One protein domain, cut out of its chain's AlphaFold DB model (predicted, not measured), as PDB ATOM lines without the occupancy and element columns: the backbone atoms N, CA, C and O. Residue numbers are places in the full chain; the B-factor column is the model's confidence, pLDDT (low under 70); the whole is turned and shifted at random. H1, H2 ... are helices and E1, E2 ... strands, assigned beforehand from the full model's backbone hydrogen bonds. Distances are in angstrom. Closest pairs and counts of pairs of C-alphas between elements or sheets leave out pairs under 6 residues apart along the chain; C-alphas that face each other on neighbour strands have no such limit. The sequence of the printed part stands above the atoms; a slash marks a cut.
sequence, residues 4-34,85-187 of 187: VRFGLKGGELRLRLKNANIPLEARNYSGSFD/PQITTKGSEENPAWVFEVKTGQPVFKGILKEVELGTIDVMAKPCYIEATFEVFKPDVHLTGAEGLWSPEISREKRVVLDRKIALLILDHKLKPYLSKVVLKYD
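What this domain is: This is residues 4 to 34 and 85 to 187 of the 187 residues of an uncharacterized protein of Moorea bouillonii PNG (UniProt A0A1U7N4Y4). Picture a rod of two parts set end to end: a twisted five-stranded sheet makes one end, and a small two-stranded sheet, E1 and E6, with the helix H1 packed on it makes the other. E1 runs on into E2 of the large sheet, and two long stretches with no named element, residues 19 to 34 and 102 to 127, loop along the E3 and E4 side of that sheet. The printed part has 134 residues, in the order E1 E2 E3 E4 E5 E6 H1 E7, and its class is mixed, helices and strands. The large sheet runs E3, E4, E2, E5, E7, all antiparallel. The whole is loose, with a radius of gyration of the C-alphas of 18.2 A and spans of 63 by 27 by 22 A.

Where its parts are: Find C-alpha 4 at (248.384, 155.207, 117.905); here E1, residues 4 to 8, begins. E2, residues 10 to 18, is the longest strand by residues and covers 26.5 A. Past the cut come E3, residues 87 to 91, and E4, residues 96 to 101. Then look for E5, residues 128 to 135, 22.3 A long, and E6, residues 141 to 147. H1 starts at C-alpha 156 at (247.109, 162.097, 133.176) and runs 26.4 A to residue 175. E7, residues 180 to 186, covers 20.3 A and ends at C-alpha 186 at (228.195, 170.319, 84.262).

How they stand to each other: Begin at E2, an inner strand: N 14 and O 133 of E5 are 2.8 A apart, within hydrogen-bond range. On its other side, N 13 and O 98 of E4 are 2.9 A apart. E3 and E4 form a hairpin, with N 90 and O 97 at 2.8 A. At the far edge, N 130 of E5 and O 184 of E7 are 2.9 A apart. Now go back along E2 to E1, which stands at 52 degrees to it; E1 is antiparallel to E6, with N 7 and O 142 at 2.9 A. The closest C-alphas of E6 and H1 are those of Val 141 and Ala 167, 5.7 A apart. H1 is not on the large sheet. In H1 every O i to N i+4 pair is within hydrogen-bond range.

The domain as a whole: The C-alphas of Ala 125 and Glu 153, the two farthest apart, are 63.5 A from each other. Residues 35 to 84 are not printed, and C-alphas 34 and 85 across this cut are 12.3 A apart. The link from E4 to E5 is long, 26 residues. Residues 152 to 157, of which 156 and 157 belong to H1, stand free. Confidence is low, under 70, at residues 29 to 34 and residue 85.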
ATOM      1  N   VAL A   4     249.536 154.377 117.532       93.06
ATOM      2  CA  VAL A   4     248.384 155.207 117.905       93.06
ATOM      3  C   VAL A   4     247.213 154.868 116.998       93.06
ATOM      4  O   VAL A   4     247.381 154.711 115.790       93.06
ATOM      5  N   ARG A   5     246.027 154.776 117.593       94.50
ATOM      6  CA  ARG A   5     244.742 154.708 116.905       94.50
ATOM      7  C   ARG A   5     244.011 156.024 117.125       94.50
ATOM      8  O   ARG A   5     244.036 156.581 118.223       94.50
ATOM      9  N   PHE A   6     243.374 156.520 116.076       94.75
ATOM     10  CA  PHE A   6     242.567 157.729 116.127       94.75
ATOM     11  C   PHE A   6     241.270 157.514 115.356       94.75
ATOM     12  O   PHE A   6     241.163 156.588 114.550       94.75
ATOM     13  N   GLY A   7     240.296 158.371 115.614       94.44
ATOM     14  CA  GLY A   7     239.101 158.497 114.800       94.44
ATOM     15  C   GLY A   7     238.614 159.937 114.789       94.44
ATOM     16  O   GLY A   7     239.182 160.806 115.459       94.44
ATOM     17  N   LEU A   8     237.575 160.174 113.996       94.31
ATOM     18  CA  LEU A   8     236.954 161.483 113.861       94.31
ATOM     19  C   LEU A   8     235.716 161.562 114.746       94.31
ATOM     20  O   LEU A   8     234.945 160.606 114.815       94.31
ATOM     21  N   LYS A   9     235.531 162.691 115.418       93.00
ATOM     22  CA  LYS A   9     234.322 163.027 116.184       93.00
ATOM     23  C   LYS A   9     233.524 164.174 115.559       93.00
ATOM     24  O   LYS A   9     232.481 164.541 116.086       93.00
ATOM     25  N   GLY A  10     234.070 164.763 114.499       93.50
ATOM     26  CA  GLY A  10     233.501 165.899 113.803       93.50
ATOM     27  C   GLY A  10     234.063 166.039 112.392       93.50
ATOM     28  O   GLY A  10     234.934 165.267 111.974       93.50
ATOM     29  N   GLY A  11     233.556 167.021 111.667       95.00
ATOM     30  CA  GLY A  11     234.048 167.419 110.354       95.00
ATOM     31  C   GLY A  11     232.969 168.152 109.575       95.00
ATOM     32  O   GLY A  11     231.810 168.199 109.984       95.00
ATOM     33  N   GLU A  12     233.337 168.736 108.445       95.75
ATOM     34  CA  GLU A  12     232.407 169.503 107.625       95.75
ATOM     35  C   GLU A  12     232.494 169.082 106.167       95.75
ATOM     36  O   GLU A  12     233.550 169.193 105.547       95.75
ATOM     37  N   LEU A  13     231.367 168.666 105.591       95.50
ATOM     38  CA  LEU A  13     231.231 168.581 104.143       95.50
ATOM     39  C   LEU A  13     230.855 169.963 103.623       95.50
ATOM     40  O   LEU A  13     229.761 170.449 103.894       95.50
ATOM     41  N   ARG A  14     231.754 170.592 102.877       96.94
ATOM     42  CA  ARG A  14     231.568 171.923 102.301       96.94
ATOM     43  C   ARG A  14     231.404 171.812 100.802       96.94
ATOM     44  O   ARG A  14     232.190 171.117 100.158       96.94
ATOM     45  N   LEU A  15     230.423 172.525 100.264       96.69
ATOM     46  CA  LEU A  15     230.300 172.731  98.831       96.69
ATOM     47  C   LEU A  15     230.733 174.150  98.474       96.69
ATOM     48  O   LEU A  15     230.481 175.090  99.223       96.69
ATOM     49  N   ARG A  16     231.379 174.295  97.321       97.25
ATOM     50  CA  ARG A  16     231.650 175.576  96.669       97.25
ATOM     51  C   ARG A  16     231.052 175.501  95.277       97.25
ATOM     52  O   ARG A  16     231.494 174.697  94.452       97.25
ATOM     53  N   LEU A  17     230.024 176.302  95.046       96.19
ATOM     54  CA  LEU A  17     229.239 176.292  93.822       96.19
ATOM     55  C   LEU A  17     229.615 177.498  92.963       96.19
ATOM     56  O   LEU A  17     229.804 178.609  93.460       96.19
ATOM     57  N   LYS A  18     229.731 177.281  91.654       96.69
ATOM     58  CA  LYS A  18     229.917 178.347  90.668       96.69
ATOM     59  C   LYS A  18     228.877 178.197  89.576       96.69
ATOM     60  O   LYS A  18     228.761 177.125  88.987       96.69
ATOM     61  N   ASN A  19     228.187 179.299  89.280       95.62
ATOM     62  CA  ASN A  19     227.041 179.341  88.369       95.62
ATOM     63  C   ASN A  19     225.880 178.429  88.811       95.62
ATOM     64  O   ASN A  19     225.094 177.974  87.981       95.62
ATOM     65  N   ALA A  20     225.789 178.168  90.114       94.50
ATOM     66  CA  ALA A  20     224.730 177.402  90.741       94.50
ATOM     67  C   ALA A  20     224.618 177.751  92.227       94.50
ATOM     68  O   ALA A  20     225.577 178.263  92.814       94.50
ATOM     69  N   ASN A  21     223.476 177.439  92.823       94.94
ATOM     70  CA  ASN A  21     223.209 177.585  94.248       94.94
ATOM     71  C   ASN A  21     222.319 176.433  94.754       94.94
ATOM     72  O   ASN A  21     221.720 175.697  93.974       94.94
ATOM     73  N   ILE A  22     222.286 176.240  96.073       93.81
ATOM     74  CA  ILE A  22     221.332 175.371  96.772       93.81
ATOM     75  C   ILE A  22     220.510 176.271  97.701       93.81
ATOM     76  O   ILE A  22     221.044 176.688  98.747       93.81
ATOM     77  N   PRO A  23     219.245 176.569  97.344       91.56
ATOM     78  CA  PRO A  23     218.332 177.317  98.201       91.56
ATOM     79  C   PRO A  23     218.268 176.724  99.606       91.56
ATOM     80  O   PRO A  23     218.425 175.513  99.795       91.56
ATOM     81  N   LEU A  24     218.058 177.567 100.615       86.12
ATOM     82  CA  LEU A  24     218.047 177.120 102.012       86.12
ATOM     83  C   LEU A  24     216.990 176.035 102.262       86.12
ATOM     84  O   LEU A  24     217.287 175.038 102.917       86.12
ATOM     85  N   GLU A  25     215.799 176.196 101.691       85.69
ATOM     86  CA  GLU A  25     214.694 175.238 101.757       85.69
ATOM     87  C   GLU A  25     214.960 173.918 101.021       85.69
ATOM     88  O   GLU A  25     214.344 172.910 101.348       85.69
ATOM     89  N   ALA A  26     215.891 173.903 100.063       84.12
ATOM     90  CA  ALA A  26     216.245 172.719  99.285       84.12
ATOM     91  C   ALA A  26     217.341 171.867  99.952       84.12
ATOM     92  O   ALA A  26     217.815 170.896  99.361       84.12
ATOM     93  N   ARG A  27     217.786 172.224 101.167       84.62
ATOM     94  CA  ARG A  27     218.784 171.463 101.936       84.62
ATOM     95  C   ARG A  27     218.096 170.346 102.706       84.62
ATOM     96  O   ARG A  27     217.666 170.519 103.843       84.62
ATOM     97  N   ASN A  28     218.034 169.179 102.082       70.06
ATOM     98  CA  ASN A  28     217.183 168.080 102.528       70.06
ATOM     99  C   ASN A  28     217.785 167.220 103.650       70.06
ATOM    100  O   ASN A  28     217.110 166.310 104.134       70.06
ATOM    101  N   TYR A  29     219.018 167.490 104.107       69.81
ATOM    102  CA  TYR A  29     219.677 166.608 105.071       69.81
ATOM    103  C   TYR A  29     219.969 167.202 106.450       69.81
ATOM    104  O   TYR A  29     220.930 167.947 106.650       69.81
ATOM    105  N   SER A  30     219.190 166.731 107.426       63.44
ATOM    106  CA  SER A  30     219.542 166.674 108.846       63.44
ATOM    107  C   SER A  30     219.335 165.231 109.314       63.44
ATOM    108  O   SER A  30     218.314 164.616 109.008       63.44
ATOM    109  N   GLY A  31     220.332 164.624 109.963       63.09
ATOM    110  CA  GLY A  31     220.323 163.170 110.133       63.09
ATOM    111  C   GLY A  31     221.312 162.608 111.144       63.09
ATOM    112  O   GLY A  31     222.001 163.321 111.876       63.09
ATOM    113  N   SER A  32     221.345 161.278 111.212       62.47
ATOM    114  CA  SER A  32     222.158 160.500 112.142       62.47
ATOM    115  C   SER A  32     222.737 159.280 111.416       62.47
ATOM    116  O   SER A  32     222.051 158.699 110.586       62.47
ATOM    117  N   PHE A  33     223.968 158.872 111.739       64.44
ATOM    118  CA  PHE A  33     224.550 157.628 111.221       64.44
ATOM    119  C   PHE A  33     223.779 156.399 111.712       64.44
ATOM    120  O   PHE A  33     223.543 156.264 112.921       64.44
ATOM    121  N   ASP A  34     223.482 155.484 110.789       57.53
ATOM    122  CA  ASP A  34     222.960 154.165 111.119       57.53
ATOM    123  C   ASP A  34     224.118 153.206 111.437       57.53
ATOM    124  O   ASP A  34     225.100 153.130 110.684       57.53
ATOM    125  N   PRO A  85     221.001 166.089 116.637       65.69
ATOM    126  CA  PRO A  85     221.265 165.594 115.297       65.69
ATOM    127  C   PRO A  85     222.780 165.519 115.103       65.69
ATOM    128  O   PRO A  85     223.503 166.461 115.408       65.69
ATOM    129  N   GLN A  86     223.273 164.403 114.561       82.94
ATOM    130  CA  GLN A  86     224.706 164.269 114.273       82.94
ATOM    131  C   GLN A  86     225.126 165.120 113.079       82.94
ATOM    132  O   GLN A  86     226.312 165.224 112.793       82.94
ATOM    133  N   ILE A  87     224.160 165.637 112.316       87.12
ATOM    134  CA  ILE A  87     224.404 166.344 111.068       87.12
ATOM    135  C   ILE A  87     223.481 167.553 111.009       87.12
ATOM    136  O   ILE A  87     222.258 167.410 111.018       87.12
ATOM    137  N   THR A  88     224.083 168.738 110.958       88.38
ATOM    138  CA  THR A  88     223.398 170.032 110.849       88.38
ATOM    139  C   THR A  88     223.890 170.794 109.624       88.38
ATOM    140  O   THR A  88     224.939 170.479 109.067       88.38
ATOM    141  N   THR A  89     223.144 171.805 109.181       91.06
ATOM    142  CA  THR A  89     223.472 172.588 107.981       91.06
ATOM    143  C   THR A  89     223.817 174.033 108.317       91.06
ATOM    144  O   THR A  89     223.168 174.648 109.161       91.06
ATOM    145  N   LYS A  90     224.786 174.616 107.607       92.44
ATOM    146  CA  LYS A  90     225.150 176.042 107.677       92.44
ATOM    147  C   LYS A  90     225.629 176.566 106.316       92.44
ATOM    148  O   LYS A  90     225.675 175.815 105.346       92.44
ATOM    149  N   GLY A  91     226.022 177.839 106.251       92.81
ATOM    150  CA  GLY A  91     226.612 178.455 105.052       92.81
ATOM    151  C   GLY A  91     225.592 179.085 104.097       92.81
ATOM    152  O   GLY A  91     224.383 178.959 104.306       92.81
ATOM    153  N   SER A  92     226.088 179.780 103.066       93.75
ATOM    154  CA  SER A  92     225.264 180.460 102.049       93.75
ATOM    155  C   SER A  92     224.749 179.481 100.997       93.75
ATOM    156  O   SER A  92     225.089 178.302 101.040       93.75
ATOM    157  N   GLU A  93     223.899 179.932 100.078       92.88
ATOM    158  CA  GLU A  93     223.360 179.083  99.009       92.88
ATOM    159  C   GLU A  93     224.430 178.639  98.009       92.88
ATOM    160  O   GLU A  93     224.355 177.538  97.483       92.88
ATOM    161  N   GLU A  94     225.470 179.441  97.800       94.94
ATOM    162  CA  GLU A  94     226.613 179.119  96.939       94.94
ATOM    163  C   GLU A  94     227.710 178.354  97.688       94.94
ATOM    164  O   GLU A  94     228.570 177.722  97.073       94.94
ATOM    165  N   ASN A  95     227.710 178.430  99.023       96.06
ATOM    166  CA  ASN A  95     228.693 177.772  99.881       96.06
ATOM    167  C   ASN A  95     228.027 177.036 101.059       96.06
ATOM    168  O   ASN A  95     228.297 177.374 102.222       96.06
ATOM    169  N   PRO A  96     227.130 176.067 100.799       95.69
ATOM    170  CA  PRO A  96     226.480 175.323 101.863       95.69
ATOM    171  C   PRO A  96     227.459 174.335 102.502       95.69
ATOM    172  O   PRO A  96     228.400 173.843 101.871       95.69
ATOM    173  N   ALA A  97     227.231 174.030 103.775       95.12
ATOM    174  CA  ALA A  97     228.025 173.069 104.518       95.12
ATOM    175  C   ALA A  97     227.161 172.205 105.440       95.12
ATOM    176  O   ALA A  97     226.252 172.709 106.100       95.12
ATOM    177  N   TRP A  98     227.514 170.926 105.536       93.75
ATOM    178  CA  TRP A  98     226.969 169.977 106.500       93.75
ATOM    179  C   TRP A  98     228.015 169.736 107.578       93.75
ATOM    180  O   TRP A  98     229.120 169.275 107.290       93.75
ATOM    181  N   VAL A  99     227.676 170.088 108.813       92.62
ATOM    182  CA  VAL A  99     228.511 169.887 109.995       92.62
ATOM    183  C   VAL A  99     228.152 168.548 110.599       92.62
ATOM    184  O   VAL A  99     227.003 168.322 110.968       92.62
ATOM    185  N   PHE A 100     229.146 167.680 110.701       92.19
ATOM    186  CA  PHE A 100     229.039 166.380 111.325       92.19
ATOM    187  C   PHE A 100     229.571 166.481 112.748       92.19
ATOM    188  O   PHE A 100     230.684 166.963 112.959       92.19
ATOM    189  N   GLU A 101     228.816 165.966 113.708       90.12
ATOM    190  CA  GLU A 101     229.174 165.895 115.119       90.12
ATOM    191  C   GLU A 101     228.772 164.536 115.683       90.12
ATOM    192  O   GLU A 101     227.727 163.966 115.361       90.12
ATOM    193  N   VAL A 102     229.649 163.956 116.493       87.44
ATOM    194  CA  VAL A 102     229.377 162.672 117.129       87.44
ATOM    195  C   VAL A 102     228.187 162.792 118.090       87.44
ATOM    196  O   VAL A 102     228.052 163.782 118.805       87.44
ATOM    197  N   LYS A 103     227.356 161.745 118.168       82.06
ATOM    198  CA  LYS A 103     226.336 161.611 119.223       82.06
ATOM    199  C   LYS A 103     226.941 161.847 120.610       82.06
ATOM    200  O   LYS A 103     227.991 161.283 120.940       82.06
ATOM    201  N   THR A 104     226.231 162.605 121.443       77.44
ATOM    202  CA  THR A 104     226.609 162.871 122.835       77.44
ATOM    203  C   THR A 104     226.982 161.572 123.561       77.44
ATOM    204  O   THR A 104     226.254 160.579 123.536       77.44
ATOM    205  N   GLY A 105     228.166 161.559 124.182       75.56
ATOM    206  CA  GLY A 105     228.702 160.401 124.907       75.56
ATOM    207  C   GLY A 105     229.483 159.383 124.065       75.56
ATOM    208  O   GLY A 105     230.086 158.478 124.643       75.56
ATOM    209  N   GLN A 106     229.542 159.515 122.733       81.56
ATOM    210  CA  GLN A 106     230.400 158.673 121.894       81.56
ATOM    211  C   GLN A 106     231.757 159.340 121.589       81.56
ATOM    212  O   GLN A 106     231.829 160.552 121.399       81.56
ATOM    213  N   PRO A 107     232.861 158.564 121.541       84.00
ATOM    214  CA  PRO A 107     234.202 159.132 121.378       84.00
ATOM    215  C   PRO A 107     234.543 159.504 119.928       84.00
ATOM    216  O   PRO A 107     235.363 160.392 119.706       84.00
ATOM    217  N   VAL A 108     233.959 158.798 118.953       91.81
ATOM    218  CA  VAL A 108     234.190 158.941 117.505       91.81
ATOM    219  C   VAL A 108     232.946 158.485 116.738       91.81
ATOM    220  O   VAL A 108     232.140 157.729 117.286       91.81
ATOM    221  N   PHE A 109     232.824 158.884 115.472       88.19
ATOM    222  CA  PHE A 109     231.800 158.380 114.561       88.19
ATOM    223  C   PHE A 109     231.849 156.857 114.435       88.19
ATOM    224  O   PHE A 109     232.919 156.242 114.381       88.19
ATOM    225  N   LYS A 110     230.664 156.254 114.353       83.94
ATOM    226  CA  LYS A 110     230.454 154.836 114.065       83.94
ATOM    227  C   LYS A 110     229.263 154.698 113.125       83.94
ATOM    228  O   LYS A 110     228.275 155.406 113.295       83.94
ATOM    229  N   GLY A 111     229.345 153.749 112.201       76.38
ATOM    230  CA  GLY A 111     228.301 153.499 111.209       76.38
ATOM    231  C   GLY A 111     228.708 153.935 109.807       76.38
ATOM    232  O   GLY A 111     229.863 154.287 109.562       76.38
ATOM    233  N   ILE A 112     227.745 153.869 108.894       75.69
ATOM    234  CA  ILE A 112     227.919 154.193 107.477       75.69
ATOM    235  C   ILE A 112     226.841 155.201 107.091       75.69
ATOM    236  O   ILE A 112     225.693 155.084 107.512       75.69
ATOM    237  N   LEU A 113     227.214 156.182 106.275       73.00
ATOM    238  CA  LEU A 113     226.272 157.078 105.621       73.00
ATOM    239  C   LEU A 113     226.010 156.543 104.206       73.00
ATOM    240  O   LEU A 113     226.898 156.624 103.358       73.00
ATOM    241  N   LYS A 114     224.844 155.933 103.967       73.75
ATOM    242  CA  LYS A 114     224.488 155.360 102.656       73.75
ATOM    243  C   LYS A 114     223.665 156.371 101.856       73.75
ATOM    244  O   LYS A 114     222.653 156.828 102.367       73.75
ATOM    245  N   GLU A 115     224.144 156.703 100.652       72.25
ATOM    246  CA  GLU A 115     223.458 157.461  99.582       72.25
ATOM    247  C   GLU A 115     222.428 158.484 100.074       72.25
ATOM    248  O   GLU A 115     221.223 158.357  99.869       72.25
ATOM    249  N   VAL A 116     222.932 159.510 100.755       81.69
ATOM    250  CA  VAL A 116     222.106 160.582 101.295       81.69
ATOM    251  C   VAL A 116     221.999 161.725 100.294       81.69
ATOM    252  O   VAL A 116     223.011 162.269  99.851       81.69
ATOM    253  N   GLU A 117     220.767 162.135 100.000       86.62
ATOM    254  CA  GLU A 117     220.494 163.367  99.268       86.62
ATOM    255  C   GLU A 117     220.750 164.582 100.170       86.62
ATOM    256  O   GLU A 117     220.102 164.762 101.197       86.62
ATOM    257  N   LEU A 118     221.716 165.418  99.790       88.00
ATOM    258  CA  LEU A 118     222.085 166.615 100.550       88.00
ATOM    259  C   LEU A 118     221.176 167.807 100.225       88.00
ATOM    260  O   LEU A 118     220.871 168.614 101.104       88.00
ATOM    261  N   GLY A 119     220.742 167.900  98.972       88.62
ATOM    262  CA  GLY A 119     219.833 168.922  98.481       88.62
ATOM    263  C   GLY A 119     219.830 169.029  96.960       88.62
ATOM    264  O   GLY A 119     220.613 168.363  96.277       88.62
ATOM    265  N   THR A 120     218.964 169.903  96.452       90.81
ATOM    266  CA  THR A 120     218.801 170.166  95.016       90.81
ATOM    267  C   THR A 120     219.568 171.416  94.605       90.81
ATOM    268  O   THR A 120     219.539 172.428  95.300       90.81
ATOM    269  N   ILE A 121     220.265 171.336  93.470       91.75
ATOM    270  CA  ILE A 121     221.066 172.432  92.920       91.75
ATOM    271  C   ILE A 121     220.287 173.125  91.807       91.75
ATOM    272  O   ILE A 121     219.896 172.474  90.837       91.75
ATOM    273  N   ASP A 122     220.175 174.446  91.897       94.00
ATOM    274  CA  ASP A 122     219.680 175.294  90.819       94.00
ATOM    275  C   ASP A 122     220.853 175.754  89.946       94.00
ATOM    276  O   ASP A 122     221.837 176.329  90.419       94.00
ATOM    277  N   VAL A 123     220.780 175.466  88.643       93.94
ATOM    278  CA  VAL A 123     221.825 175.823  87.673       93.94
ATOM    279  C   VAL A 123     221.500 177.173  87.049       93.94
ATOM    280  O   VAL A 123     220.579 177.295  86.247       93.94
ATOM    281  N   MET A 124     222.314 178.176  87.372       93.44
ATOM    282  CA  MET A 124     222.115 179.559  86.931       93.44
ATOM    283  C   MET A 124     222.786 179.845  85.585       93.44
ATOM    284  O   MET A 124     222.276 180.628  84.788       93.44
ATOM    285  N   ALA A 125     223.936 179.220  85.317       93.50
ATOM    286  CA  ALA A 125     224.623 179.317  84.031       93.50
ATOM    287  C   ALA A 125     225.528 178.104  83.775       93.50
ATOM    288  O   ALA A 125     225.957 177.406  84.695       93.50
ATOM    289  N   LYS A 126     225.852 177.875  82.501       92.25
ATOM    290  CA  LYS A 126     226.764 176.815  82.055       92.25
ATOM    291  C   LYS A 126     228.107 177.408  81.597       92.25
ATOM    292  O   LYS A 126     228.107 178.467  80.968       92.25
ATOM    293  N   PRO A 127     229.247 176.754  81.885       92.38
ATOM    294  CA  PRO A 127     229.371 175.559  82.721       92.38
ATOM    295  C   PRO A 127     229.149 175.854  84.211       92.38
ATOM    296  O   PRO A 127     229.600 176.883  84.722       92.38
ATOM    297  N   CYS A 128     228.500 174.922  84.904       94.00
ATOM    298  CA  CYS A 128     228.352 174.903  86.356       94.00
ATOM    299  C   CYS A 128     229.471 174.066  86.988       94.00
ATOM    300  O   CYS A 128     229.856 173.025  86.447       94.00
ATOM    301  N   TYR A 129     230.000 174.521  88.127       96.00
ATOM    302  CA  TYR A 129     231.008 173.789  88.894       96.00
ATOM    303  C   TYR A 129     230.548 173.565  90.324       96.00
ATOM    304  O   TYR A 129     230.078 174.490  90.988       96.00
ATOM    305  N   ILE A 130     230.762 172.344  90.801       95.81
ATOM    306  CA  ILE A 130     230.472 171.924  92.166       95.81
ATOM    307  C   ILE A 130     231.751 171.313  92.721       95.81
ATOM    308  O   ILE A 130     232.192 170.258  92.268       95.81
ATOM    309  N   GLU A 131     232.364 171.974  93.693       97.56
ATOM    310  CA  GLU A 131     233.462 171.404  94.469       97.56
ATOM    311  C   GLU A 131     232.935 170.975  95.833       97.56
ATOM    312  O   GLU A 131     232.369 171.789  96.552       97.56
ATOM    313  N   ALA A 132     233.146 169.713  96.192       96.62
ATOM    314  CA  ALA A 132     232.820 169.155  97.493       96.62
ATOM    315  C   ALA A 132     234.101 168.776  98.234       96.62
ATOM    316  O   ALA A 132     234.924 168.028  97.704       96.62
ATOM    317  N   THR A 133     234.266 169.249  99.464       97.94
ATOM    318  CA  THR A 133     235.413 168.919 100.320       97.94
ATOM    319  C   THR A 133     234.944 168.496 101.697       97.94
ATOM    320  O   THR A 133     234.147 169.200 102.312       97.94
ATOM    321  N   PHE A 134     235.468 167.383 102.211       96.75
ATOM    322  CA  PHE A 134     235.297 167.036 103.619       96.75
ATOM    323  C   PHE A 134     236.489 167.571 104.412       96.75
ATOM    324  O   PHE A 134     237.602 167.052 104.309       96.75
ATOM    325  N   GLU A 135     236.270 168.631 105.175       97.69
ATOM    326  CA  GLU A 135     237.290 169.309 105.970       97.69
ATOM    327  C   GLU A 135     237.219 168.840 107.429       97.69
ATOM    328  O   GLU A 135     236.142 168.663 107.997       97.69
ATOM    329  N   VAL A 136     238.385 168.625 108.040       96.81
ATOM    330  CA  VAL A 136     238.513 168.195 109.437       96.81
ATOM    331  C   VAL A 136     239.289 169.255 110.204       96.81
ATOM    332  O   VAL A 136     240.304 169.761 109.725       96.81
ATOM    333  N   PHE A 137     238.849 169.563 111.419       94.38
ATOM    334  CA  PHE A 137     239.470 170.551 112.288       94.38
ATOM    335  C   PHE A 137     240.126 169.896 113.505       94.38
ATOM    336  O   PHE A 137     239.920 168.731 113.840       94.38
ATOM    337  N   LYS A 138     240.939 170.673 114.228       91.44
ATOM    338  CA  LYS A 138     241.599 170.219 115.460       91.44
ATOM    339  C   LYS A 138     240.660 169.553 116.478       91.44
ATOM    340  O   LYS A 138     241.063 168.519 117.010       91.44
ATOM    341  N   PRO A 139     239.479 170.112 116.820       91.44
ATOM    342  CA  PRO A 139     238.603 169.455 117.781       91.44
ATOM    343  C   PRO A 139     238.134 168.082 117.296       91.44
ATOM    344  O   PRO A 139     237.872 167.237 118.144       91.44
ATOM    345  N   ASP A 140     238.096 167.833 115.991       93.94
ATOM    346  CA  ASP A 140     237.475 166.652 115.393       93.94
ATOM    347  C   ASP A 140     238.335 165.393 115.470       93.94
ATOM    348  O   ASP A 140     237.833 164.291 115.268       93.94
ATOM    349  N   VAL A 141     239.623 165.524 115.783       95.38
ATOM    350  CA  VAL A 141     240.542 164.385 115.871       95.38
ATOM    351  C   VAL A 141     240.598 163.878 117.308       95.38
ATOM    352  O   VAL A 141     241.004 164.596 118.225       95.38
ATOM    353  N   HIS A 142     240.233 162.613 117.510       93.19
ATOM    354  CA  HIS A 142     240.259 161.962 118.816       93.19
ATOM    355  C   HIS A 142     241.171 160.735 118.805       93.19
ATOM    356  O   HIS A 142     241.053 159.868 117.939       93.19
ATOM    357  N   LEU A 143     242.073 160.631 119.785       93.44
ATOM    358  CA  LEU A 143     242.881 159.427 119.969       93.44
ATOM    359  C   LEU A 143     242.067 158.364 120.696       93.44
ATOM    360  O   LEU A 143     241.617 158.574 121.817       93.44
ATOM    361  N   THR A 144     241.915 157.205 120.066       90.75
ATOM    362  CA  THR A 144     241.133 156.080 120.596       90.75
ATOM    363  C   THR A 144     242.002 155.041 121.295       90.75
ATOM    364  O   THR A 144     241.493 154.202 122.033       90.75
ATOM    365  N   GLY A 145     243.321 155.088 121.099       88.38
ATOM    366  CA  GLY A 145     244.252 154.205 121.788       88.38
ATOM    367  C   GLY A 145     245.707 154.512 121.466       88.38
ATOM    368  O   GLY A 145     246.026 155.047 120.406       88.38
ATOM    369  N   ALA A 146     246.596 154.142 122.382       89.75
ATOM    370  CA  ALA A 146     248.036 154.224 122.193       89.75
ATOM    371  C   ALA A 146     248.704 153.013 122.854       89.75
ATOM    372  O   ALA A 146     248.401 152.687 124.000       89.75
ATOM    373  N   GLU A 147     249.610 152.363 122.133       89.88
ATOM    374  CA  GLU A 147     250.336 151.169 122.562       89.88
ATOM    375  C   GLU A 147     251.835 151.456 122.517       89.88
ATOM    376  O   GLU A 147     252.342 151.934 121.502       89.88
ATOM    377  N   GLY A 148     252.550 151.192 123.615       86.69
ATOM    378  CA  GLY A 148     254.007 151.359 123.687       86.69
ATOM    379  C   GLY A 148     254.510 152.798 123.509       86.69
ATOM    380  O   GLY A 148     255.659 152.986 123.116       86.69
ATOM    381  N   LEU A 149     253.652 153.802 123.732       85.31
ATOM    382  CA  LEU A 149     253.982 155.221 123.544       85.31
ATOM    383  C   LEU A 149     254.254 155.962 124.859       85.31
ATOM    384  O   LEU A 149     255.009 156.930 124.888       85.31
ATOM    385  N   TRP A 150     253.634 155.507 125.945       87.56
ATOM    386  CA  TRP A 150     253.657 156.180 127.236       87.56
ATOM    387  C   TRP A 150     254.491 155.404 128.246       87.56
ATOM    388  O   TRP A 150     254.380 154.180 128.323       87.56
ATOM    389  N   SER A 151     255.272 156.124 129.054       87.00
ATOM    390  CA  SER A 151     255.833 155.552 130.280       87.00
ATOM    391  C   SER A 151     254.687 155.153 131.224       87.00
ATOM    392  O   SER A 151     253.710 155.906 131.308       87.00
ATOM    393  N   PRO A 152     254.797 154.032 131.961       85.25
ATOM    394  CA  PRO A 152     253.835 153.664 133.002       85.25
ATOM    395  C   PRO A 152     253.613 154.765 134.052       85.25
ATOM    396  O   PRO A 152     252.552 154.834 134.661       85.25
ATOM    397  N   GLU A 153     254.594 155.649 134.231       90.88
ATOM    398  CA  GLU A 153     254.612 156.707 135.247       90.88
ATOM    399  C   GLU A 153     254.068 158.054 134.740       90.88
ATOM    400  O   GLU A 153     254.104 159.060 135.454       90.88
ATOM    401  N   ILE A 154     253.597 158.135 133.490       91.38
ATOM    402  CA  ILE A 154     253.107 159.405 132.954       91.38
ATOM    403  C   ILE A 154     251.840 159.856 133.693       91.38
ATOM    404  O   ILE A 154     250.867 159.112 133.821       91.38
ATOM    405  N   SER A 155     251.818 161.117 134.129       93.00
ATOM    406  CA  SER A 155     250.602 161.697 134.701       93.00
ATOM    407  C   SER A 155     249.519 161.874 133.633       93.00
ATOM    408  O   SER A 155     249.799 162.030 132.435       93.00
ATOM    409  N   ARG A 156     248.258 161.905 134.067       89.75
ATOM    410  CA  ARG A 156     247.109 162.097 133.176       89.75
ATOM    411  C   ARG A 156     247.188 163.429 132.426       89.75
ATOM    412  O   ARG A 156     246.884 163.482 131.240       89.75
ATOM    413  N   GLU A 157     247.640 164.488 133.085       93.50
ATOM    414  CA  GLU A 157     247.756 165.839 132.527       93.50
ATOM    415  C   GLU A 157     248.800 165.870 131.410       93.50
ATOM    416  O   GLU A 157     248.531 166.370 130.316       93.50
ATOM    417  N   LYS A 158     249.973 165.265 131.653       92.50
ATOM    418  CA  LYS A 158     251.027 165.132 130.638       92.50
ATOM    419  C   LYS A 158     250.526 164.333 129.438       92.50
ATOM    420  O   LYS A 158     250.757 164.740 128.301       92.50
ATOM    421  N   ARG A 159     249.789 163.245 129.680       90.88
ATOM    422  CA  ARG A 159     249.187 162.437 128.615       90.88
ATOM    423  C   ARG A 159     248.193 163.240 127.775       90.88
ATOM    424  O   ARG A 159     248.314 163.231 126.559       90.88
ATOM    425  N   VAL A 160     247.300 164.019 128.390       90.00
ATOM    426  CA  VAL A 160     246.351 164.884 127.660       90.00
ATOM    427  C   VAL A 160     247.073 165.904 126.775       90.00
ATOM    428  O   VAL A 160     246.646 166.168 125.649       90.00
ATOM    429  N   VAL A 161     248.178 166.486 127.253       92.62
ATOM    430  CA  VAL A 161     248.992 167.409 126.448       92.62
ATOM    431  C   VAL A 161     249.614 166.691 125.249       92.62
ATOM    432  O   VAL A 161     249.580 167.227 124.139       92.62
ATOM    433  N   LEU A 162     250.161 165.491 125.446       92.50
ATOM    434  CA  LEU A 162     250.753 164.704 124.363       92.50
ATOM    435  C   LEU A 162     249.697 164.230 123.357       92.50
ATOM    436  O   LEU A 162     249.913 164.382 122.158       92.50
ATOM    437  N   ASP A 163     248.534 163.772 123.821       91.50
ATOM    438  CA  ASP A 163     247.413 163.372 122.967       91.50
ATOM    439  C   ASP A 163     246.989 164.527 122.047       91.50
ATOM    440  O   ASP A 163     246.837 164.348 120.838       91.50
ATOM    441  N   ARG A 164     246.888 165.751 122.588       92.00
ATOM    442  CA  ARG A 164     246.585 166.960 121.801       92.00
ATOM    443  C   ARG A 164     247.658 167.275 120.760       92.00
ATOM    444  O   ARG A 164     247.319 167.715 119.665       92.00
ATOM    445  N   LYS A 165     248.941 167.080 121.087       94.38
ATOM    446  CA  LYS A 165     250.046 167.290 120.138       94.38
ATOM    447  C   LYS A 165     250.023 166.257 119.016       94.38
ATOM    448  O   LYS A 165     250.212 166.616 117.861       94.38
ATOM    449  N   ILE A 166     249.743 164.998 119.330       94.75
ATOM    450  CA  ILE A 166     249.624 163.944 118.318       94.75
ATOM    451  C   ILE A 166     248.405 164.186 117.427       94.75
ATOM    452  O   ILE A 166     248.520 164.058 116.213       94.75
ATOM    453  N   ALA A 167     247.264 164.584 117.994       94.88
ATOM    454  CA  ALA A 167     246.080 164.941 117.214       94.88
ATOM    455  C   ALA A 167     246.368 166.078 116.217       94.88
ATOM    456  O   ALA A 167     245.932 166.010 115.072       94.88
ATOM    457  N   LEU A 168     247.162 167.080 116.621       96.00
ATOM    458  CA  LEU A 168     247.641 168.137 115.722       96.00
ATOM    459  C   LEU A 168     248.522 167.591 114.593       96.00
ATOM    460  O   LEU A 168     248.284 167.916 113.438       96.00
ATOM    461  N   LEU A 169     249.485 166.720 114.904       96.19
ATOM    462  CA  LEU A 169     250.331 166.101 113.879       96.19
ATOM    463  C   LEU A 169     249.508 165.267 112.887       96.19
ATOM    464  O   LEU A 169     249.747 165.317 111.685       96.19
ATOM    465  N   ILE A 170     248.517 164.513 113.370       96.12
ATOM    466  CA  ILE A 170     247.605 163.753 112.505       96.12
ATOM    467  C   ILE A 170     246.821 164.703 111.597       96.12
ATOM    468  O   ILE A 170     246.749 164.461 110.394       96.12
ATOM    469  N   LEU A 171     246.268 165.781 112.153       96.75
ATOM    470  CA  LEU A 171     245.545 166.789 111.388       96.75
ATOM    471  C   LEU A 171     246.419 167.370 110.269       96.75
ATOM    472  O   LEU A 171     246.030 167.327 109.104       96.75
ATOM    473  N   ASP A 172     247.600 167.873 110.621       96.38
ATOM    474  CA  ASP A 172     248.457 168.618 109.700       96.38
ATOM    475  C   ASP A 172     249.073 167.736 108.608       96.38
ATOM    476  O   ASP A 172     249.263 168.204 107.488       96.38
ATOM    477  N   HIS A 173     249.343 166.461 108.901       95.44
ATOM    478  CA  HIS A 173     250.002 165.560 107.952       95.44
ATOM    479  C   HIS A 173     249.066 164.611 107.204       95.44
ATOM    480  O   HIS A 173     249.478 164.060 106.185       95.44
ATOM    481  N   LYS A 174     247.854 164.349 107.711       94.62
ATOM    482  CA  LYS A 174     246.961 163.327 107.132       94.62
ATOM    483  C   LYS A 174     245.577 163.822 106.745       94.62
ATOM    484  O   LYS A 174     244.923 163.145 105.963       94.62
ATOM    485  N   LEU A 175     245.106 164.926 107.322       96.06
ATOM    486  CA  LEU A 175     243.707 165.354 107.185       96.06
ATOM    487  C   LEU A 175     243.564 166.750 106.568       96.06
ATOM    488  O   LEU A 175     242.455 167.158 106.235       96.06
ATOM    489  N   LYS A 176     244.675 167.476 106.411       95.88
ATOM    490  CA  LYS A 176     244.733 168.758 105.712       95.88
ATOM    491  C   LYS A 176     245.274 168.600 104.287       95.88
ATOM    492  O   LYS A 176     246.141 167.757 104.060       95.88
ATOM    493  N   PRO A 177     244.823 169.448 103.343       95.69
ATOM    494  CA  PRO A 177     243.840 170.528 103.527       95.69
ATOM    495  C   PRO A 177     242.391 170.035 103.679       95.69
ATOM    496  O   PRO A 177     241.569 170.739 104.251       95.69
ATOM    497  N   TYR A 178     242.105 168.821 103.222       96.19
ATOM    498  CA  TYR A 178     240.818 168.147 103.343       96.19
ATOM    499  C   TYR A 178     241.061 166.640 103.434       96.19
ATOM    500  O   TYR A 178     242.058 166.130 102.917       96.19
ATOM    501  N   LEU A 179     240.132 165.921 104.057       95.25
ATOM    502  CA  LEU A 179     240.127 164.462 104.078       95.25
ATOM    503  C   LEU A 179     239.787 163.894 102.696       95.25
ATOM    504  O   LEU A 179     240.369 162.902 102.266       95.25
ATOM    505  N   SER A 180     238.840 164.522 102.002       95.19
ATOM    506  CA  SER A 180     238.420 164.128 100.661       95.19
ATOM    507  C   SER A 180     237.980 165.340  99.846       95.19
ATOM    508  O   SER A 180     237.567 166.362 100.400       95.19
ATOM    509  N   LYS A 181     238.085 165.217  98.521       96.94
ATOM    510  CA  LYS A 181     237.653 166.228  97.557       96.94
ATOM    511  C   LYS A 181     237.045 165.568  96.326       96.94
ATOM    512  O   LYS A 181     237.616 164.618  95.796       96.94
ATOM    513  N   VAL A 182     235.934 166.118  95.853       96.31
ATOM    514  CA  VAL A 182     235.283 165.763  94.590       96.31
ATOM    515  C   VAL A 182     234.962 167.050  93.839       96.31
ATOM    516  O   VAL A 182     234.577 168.044  94.448       96.31
ATOM    517  N   VAL A 183     235.141 167.047  92.521       96.31
ATOM    518  CA  VAL A 183     234.775 168.177  91.660       96.31
ATOM    519  C   VAL A 183     233.915 167.659  90.520       96.31
ATOM    520  O   VAL A 183     234.319 166.738  89.812       96.31
ATOM    521  N   LEU A 184     232.747 168.268  90.340       94.75
ATOM    522  CA  LEU A 184     231.851 168.031  89.220       94.75
ATOM    523  C   LEU A 184     231.801 169.285  88.344       94.75
ATOM    524  O   LEU A 184     231.700 170.405  88.848       94.75
ATOM    525  N   LYS A 185     231.841 169.084  87.029       95.44
ATOM    526  CA  LYS A 185     231.572 170.113  86.024       95.44
ATOM    527  C   LYS A 185     230.370 169.669  85.201       95.44
ATOM    528  O   LYS A 185     230.368 168.550  84.693       95.44
ATOM    529  N   TYR A 186     229.381 170.542  85.078       88.50
ATOM    530  CA  TYR A 186     228.195 170.319  84.262       88.50
ATOM    531  C   TYR A 186     228.156 171.355  83.135       88.50
ATOM    532  O   TYR A 186     228.065 172.557  83.399       88.50
ATOM    533  N   ASP A 187     228.284 170.877  81.898       87.12
ATOM    534  CA  ASP A 187     228.251 171.675  80.666       87.12
ATOM    535  C   ASP A 187     226.825 171.832  80.129       87.12
ATOM    536  O   ASP A 187     225.999 170.898  80.246       87.12
TER     537      ASP A 187